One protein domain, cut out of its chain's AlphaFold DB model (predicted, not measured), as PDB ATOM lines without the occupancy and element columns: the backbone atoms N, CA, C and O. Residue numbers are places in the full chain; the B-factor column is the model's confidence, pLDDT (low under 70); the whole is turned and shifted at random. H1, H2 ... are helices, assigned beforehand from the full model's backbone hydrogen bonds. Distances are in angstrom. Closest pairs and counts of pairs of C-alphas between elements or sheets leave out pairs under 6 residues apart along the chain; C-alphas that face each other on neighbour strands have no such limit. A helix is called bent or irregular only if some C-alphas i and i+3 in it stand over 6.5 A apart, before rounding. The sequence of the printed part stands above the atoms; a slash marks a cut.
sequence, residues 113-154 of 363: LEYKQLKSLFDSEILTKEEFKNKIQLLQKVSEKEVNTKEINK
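This is residues 113 to 154 of the 363 residues of the protein "Putative oligomerization/nucleic acid binding protein" of Flavobacterium limicola (UniProt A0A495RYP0). A helical hairpin with unequal arms: the short helix H1 runs one way, a tight turn folds the chain back, and the much longer H2 returns nearly antiparallel at its side. Residues 140 to 154 of H2 stick out past H1 as a free arm, and H2 makes the length of the whole. The printed part has 42 residues with two named helices, H1 then H2, and no named strand; the class is all helix. It is loose, with a radius of gyration of the C-alphas of 13.1 A, and spans 41 by 17 by 7 A.

H1, residues 113 to 123, and H2, residues 129 to 154, form a helical hairpin across a tight link of 5 residues. The two helices touch, with 8 pairs of C-alphas within 8 A. Their closest C-alphas are those of Phe 122 and Phe 132, 6.5 A apart. They run opposite ways at a shallow tilt of 6 degrees, and their centres are 15.5 A apart. H2 touches H1 with residues 129 to 139 alone. Residues 140 to 154, which belong to H2, stand free. In H1 every O i to N i+4 pair is within hydrogen-bond range; in H2 21 of 22 are.

H1 begins at C-alpha 113, at (7.151, -44.428, 56.417), and ends at C-alpha 123, at (-5.827, -37.381, 53.389), 15.1 A away. H2 measures 38.0 A from C-alpha 129 to C-alpha 154, which is at (20.046, -65.314, 57.545). Neither helix is bent.

The C-alphas farthest apart are those of Glu 125 and Lys 154, at 41.5 A. The printed part has no cut and no long link. Its mean pLDDT is 73.8, and residues 143 to 154 are under 70, a stretch of low confidence in this model.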
ATOM      1  N   LEU A 113       7.065 -45.854  56.713       75.44
ATOM      2  CA  LEU A 113       7.151 -44.428  56.417       75.44
ATOM      3  C   LEU A 113       6.462 -44.106  55.084       75.44
ATOM      4  O   LEU A 113       5.726 -43.130  54.988       75.44
ATOM      5  N   GLU A 114       6.621 -44.981  54.097       78.75
ATOM      6  CA  GLU A 114       6.029 -44.890  52.763       78.75
ATOM      7  C   GLU A 114       4.501 -44.963  52.824       78.75
ATOM      8  O   GLU A 114       3.818 -44.188  52.157       78.75
ATOM      9  N   TYR A 115       3.940 -45.847  53.657       84.19
ATOM     10  CA  TYR A 115       2.492 -45.905  53.855       84.19
ATOM     11  C   TYR A 115       1.970 -44.653  54.556       84.19
ATOM     12  O   TYR A 115       0.968 -44.091  54.120       84.19
ATOM     13  N   LYS A 116       2.651 -44.182  55.610       81.25
ATOM     14  CA  LYS A 116       2.282 -42.949  56.326       81.25
ATOM     15  C   LYS A 116       2.323 -41.728  55.398       81.25
ATOM     16  O   LYS A 116       1.417 -40.903  55.449       81.25
ATOM     17  N   GLN A 117       3.303 -41.661  54.495       82.62
ATOM     18  CA  GLN A 117       3.405 -40.627  53.461       82.62
ATOM     19  C   GLN A 117       2.301 -40.732  52.403       82.62
ATOM     20  O   GLN A 117       1.668 -39.736  52.060       82.62
ATOM     21  N   LEU A 118       2.024 -41.933  51.888       83.81
ATOM     22  CA  LEU A 118       0.908 -42.133  50.960       83.81
ATOM     23  C   LEU A 118      -0.428 -41.788  51.616       83.81
ATOM     24  O   LEU A 118      -1.303 -41.228  50.964       83.81
ATOM     25  N   LYS A 119      -0.579 -42.111  52.902       82.19
ATOM     26  CA  LYS A 119      -1.774 -41.817  53.685       82.19
ATOM     27  C   LYS A 119      -1.937 -40.315  53.882       82.19
ATOM     28  O   LYS A 119      -3.017 -39.816  53.604       82.19
ATOM     29  N   SER A 120      -0.873 -39.590  54.234       82.88
ATOM     30  CA  SER A 120      -0.933 -38.127  54.321       82.88
ATOM     31  C   SER A 120      -1.285 -37.477  52.984       82.88
ATOM     32  O   SER A 120      -2.077 -36.547  52.971       82.88
ATOM     33  N   LEU A 121      -0.753 -37.987  51.865       83.38
ATOM     34  CA  LEU A 121      -1.060 -37.474  50.522       83.38
ATOM     35  C   LEU A 121      -2.500 -37.780  50.079       83.38
ATOM     36  O   LEU A 121      -3.098 -37.010  49.330       83.38
ATOM     37  N   PHE A 122      -3.055 -38.904  50.527       84.06
ATOM     38  CA  PHE A 122      -4.458 -39.248  50.315       84.06
ATOM     39  C   PHE A 122      -5.387 -38.387  51.178       84.06
ATOM     40  O   PHE A 122      -6.380 -37.871  50.677       84.06
ATOM     41  N   ASP A 123      -5.042 -38.189  52.451       82.62
ATOM     42  CA  ASP A 123      -5.827 -37.381  53.389       82.62
ATOM     43  C   ASP A 123      -5.794 -35.885  53.037       82.62
ATOM     44  O   ASP A 123      -6.731 -35.161  53.354       82.62
ATOM     45  N   SER A 124      -4.758 -35.422  52.333       84.19
ATOM     46  CA  SER A 124      -4.696 -34.070  51.773       84.19
ATOM     47  C   SER A 124      -5.338 -33.948  50.381       84.19
ATOM     48  O   SER A 124      -5.072 -32.972  49.688       84.19
ATOM     49  N   GLU A 125      -6.114 -34.947  49.939       83.94
ATOM     50  CA  GLU A 125      -6.811 -35.003  48.637       83.94
ATOM     51  C   GLU A 125      -5.898 -34.868  47.398       83.94
ATOM     52  O   GLU A 125      -6.371 -34.674  46.280       83.94
ATOM     53  N   ILE A 126      -4.580 -35.020  47.569       83.00
ATOM     54  CA  ILE A 126      -3.596 -34.951  46.477       83.00
ATOM     55  C   ILE A 126      -3.626 -36.243  45.655       83.00
ATOM     56  O   ILE A 126      -3.400 -36.219  44.446       83.00
ATOM     57  N   LEU A 127      -3.882 -37.379  46.309       77.56
ATOM     58  CA  LEU A 127      -4.042 -38.676  45.657       77.56
ATOM     59  C   LEU A 127      -5.512 -39.063  45.578       77.56
ATOM     60  O   LEU A 127      -6.229 -39.056  46.580       77.56
ATOM     61  N   THR A 128      -5.935 -39.532  44.409       83.50
ATOM     62  CA  THR A 128      -7.244 -40.172  44.274       83.50
ATOM     63  C   THR A 128      -7.270 -41.522  44.999       83.50
ATOM     64  O   THR A 128      -6.247 -42.183  45.215       83.50
ATOM     65  N   LYS A 129      -8.473 -41.991  45.351       83.44
ATOM     66  CA  LYS A 129      -8.681 -43.300  45.999       83.44
ATOM     67  C   LYS A 129      -8.098 -44.461  45.185       83.44
ATOM     68  O   LYS A 129      -7.620 -45.441  45.760       83.44
ATOM     69  N   GLU A 130      -8.130 -44.350  43.861       82.31
ATOM     70  CA  GLU A 130      -7.590 -45.355  42.945       82.31
ATOM     71  C   GLU A 130      -6.057 -45.345  42.935       82.31
ATOM     72  O   GLU A 130      -5.435 -46.401  43.067       82.31
ATOM     73  N   GLU A 131      -5.433 -44.165  42.888       79.00
ATOM     74  CA  GLU A 131      -3.974 -44.023  42.948       79.00
ATOM     75  C   GLU A 131      -3.404 -44.479  44.289       79.00
ATOM     76  O   GLU A 131      -2.390 -45.180  44.325       79.00
ATOM     77  N   PHE A 132      -4.074 -44.140  45.392       85.56
ATOM     78  CA  PHE A 132      -3.688 -44.587  46.726       85.56
ATOM     79  C   PHE A 132      -3.724 -46.118  46.835       85.56
ATOM     80  O   PHE A 132      -2.756 -46.740  47.283       85.56
ATOM     81  N   LYS A 133      -4.796 -46.754  46.344       81.94
ATOM     82  CA  LYS A 133      -4.938 -48.216  46.349       81.94
ATOM     83  C   LYS A 133      -3.886 -48.902  45.472       81.94
ATOM     84  O   LYS A 133      -3.276 -49.877  45.909       81.94
ATOM     85  N   ASN A 134      -3.636 -48.376  44.273       85.31
ATOM     86  CA  ASN A 134      -2.628 -48.917  43.360       85.31
ATOM     87  C   ASN A 134      -1.212 -48.805  43.950       85.31
ATOM     88  O   ASN A 134      -0.431 -49.754  43.868       85.31
ATOM     89  N   LYS A 135      -0.887 -47.688  44.613       82.25
ATOM     90  CA  LYS A 135       0.418 -47.483  45.263       82.25
ATOM     91  C   LYS A 135       0.600 -48.363  46.507       82.25
ATOM     92  O   LYS A 135       1.682 -48.911  46.692       82.25
ATOM     93  N   ILE A 136      -0.451 -48.600  47.296       84.38
ATOM     94  CA  ILE A 136      -0.418 -49.578  48.401       84.38
ATOM     95  C   ILE A 136      -0.152 -50.997  47.889       84.38
ATOM     96  O   ILE A 136       0.670 -51.712  48.462       84.38
ATOM     97  N   GLN A 137      -0.810 -51.411  46.803       82.06
ATOM     98  CA  GLN A 137      -0.590 -52.739  46.220       82.06
ATOM     99  C   GLN A 137       0.841 -52.921  45.703       82.06
ATOM    100  O   GLN A 137       1.395 -54.018  45.783       82.06
ATOM    101  N   LEU A 138       1.462 -51.856  45.188       83.25
ATOM    102  CA  LEU A 138       2.876 -51.877  44.814       83.25
ATOM    103  C   LEU A 138       3.778 -52.038  46.045       83.25
ATOM    104  O   LEU A 138       4.680 -52.873  46.015       83.25
ATOM    105  N   LEU A 139       3.501 -51.319  47.138       79.62
ATOM    106  CA  LEU A 139       4.257 -51.452  48.389       79.62
ATOM    107  C   LEU A 139       4.177 -52.863  48.985       79.62
ATOM    108  O   LEU A 139       5.194 -53.400  49.422       79.62
ATOM    109  N   GLN A 140       3.002 -53.497  48.946       78.88
ATOM    110  CA  GLN A 140       2.837 -54.883  49.398       78.88
ATOM    111  C   GLN A 140       3.723 -55.849  48.598       78.88
ATOM    112  O   GLN A 140       4.455 -56.646  49.183       78.88
ATOM    113  N   LYS A 141       3.743 -55.719  47.264       78.25
ATOM    114  CA  LYS A 141       4.573 -56.561  46.383       78.25
ATOM    115  C   LYS A 141       6.076 -56.364  46.596       78.25
ATOM    116  O   LYS A 141       6.845 -57.305  46.412       78.25
ATOM    117  N   VAL A 142       6.507 -55.149  46.938       75.81
ATOM    118  CA  VAL A 142       7.917 -54.854  47.243       75.81
ATOM    119  C   VAL A 142       8.309 -55.462  48.592       75.81
ATOM    120  O   VAL A 142       9.334 -56.138  48.678       75.81
ATOM    121  N   SER A 143       7.455 -55.326  49.610       67.75
ATOM    122  CA  SER A 143       7.688 -55.894  50.943       67.75
ATOM    123  C   SER A 143       7.784 -57.428  50.926       67.75
ATOM    124  O   SER A 143       8.691 -57.999  51.531       67.75
ATOM    125  N   GLU A 144       6.923 -58.109  50.162       67.44
ATOM    126  CA  GLU A 144       6.960 -59.572  50.010       67.44
ATOM    127  C   GLU A 144       8.256 -60.080  49.353       67.44
ATOM    128  O   GLU A 144       8.754 -61.154  49.701       67.44
ATOM    129  N   LYS A 145       8.844 -59.308  48.429       61.69
ATOM    130  CA  LYS A 145      10.125 -59.662  47.798       61.69
ATOM    131  C   LYS A 145      11.303 -59.520  48.762       61.69
ATOM    132  O   LYS A 145      12.157 -60.402  48.789       61.69
ATOM    133  N   GLU A 146      11.333 -58.469  49.581       58.34
ATOM    134  CA  GLU A 146      12.417 -58.244  50.549       58.34
ATOM    135  C   GLU A 146      12.454 -59.278  51.684       58.34
ATOM    136  O   GLU A 146      13.536 -59.657  52.141       58.34
ATOM    137  N   VAL A 147      11.290 -59.758  52.137       57.12
ATOM    138  CA  VAL A 147      11.198 -60.797  53.181       57.12
ATOM    139  C   VAL A 147      11.848 -62.102  52.710       57.12
ATOM    140  O   VAL A 147      12.638 -62.691  53.449       57.12
ATOM    141  N   ASN A 148      11.618 -62.497  51.453       52.25
ATOM    142  CA  ASN A 148      12.231 -63.693  50.869       52.25
ATOM    143  C   ASN A 148      13.762 -63.572  50.752       52.25
ATOM    144  O   ASN A 148      14.479 -64.542  50.978       52.25
ATOM    145  N   THR A 149      14.292 -62.381  50.454       45.56
ATOM    146  CA  THR A 149      15.746 -62.155  50.363       45.56
ATOM    147  C   THR A 149      16.431 -62.179  51.738       45.56
ATOM    148  O   THR A 149      17.538 -62.702  51.870       45.56
ATOM    149  N   LYS A 150      15.774 -61.670  52.792       49.84
ATOM    150  CA  LYS A 150      16.316 -61.674  54.167       49.84
ATOM    151  C   LYS A 150      16.358 -63.072  54.793       49.84
ATOM    152  O   LYS A 150      17.312 -63.380  55.507       49.84
ATOM    153  N   GLU A 151      15.377 -63.932  54.510       52.69
ATOM    154  CA  GLU A 151      15.397 -65.331  54.972       52.69
ATOM    155  C   GLU A 151      16.530 -66.151  54.331       52.69
ATOM    156  O   GLU A 151      17.121 -67.004  54.996       52.69
ATOM    157  N   ILE A 152      16.892 -65.849  53.078       45.59
ATOM    158  CA  ILE A 152      18.023 -66.480  52.382       45.59
ATOM    159  C   ILE A 152      19.358 -66.052  53.013       45.59
ATOM    160  O   ILE A 152      20.197 -66.902  53.303       45.59
ATOM    161  N   ASN A 153      19.533 -64.762  53.319       42.19
ATOM    162  CA  ASN A 153      20.782 -64.246  53.894       42.19
ATOM    163  C   ASN A 153      21.013 -64.688  55.350       42.19
ATOM    164  O   ASN A 153      22.140 -64.995  55.731       42.19
ATOM    165  N   LYS A 154      19.949 -64.825  56.156       43.47
ATOM    166  CA  LYS A 154      20.046 -65.314  57.545       43.47
ATOM    167  C   LYS A 154      20.553 -66.761  57.641       43.47
ATOM    168  O   LYS A 154      21.155 -67.129  58.646       43.47
TER     169      LYS A 154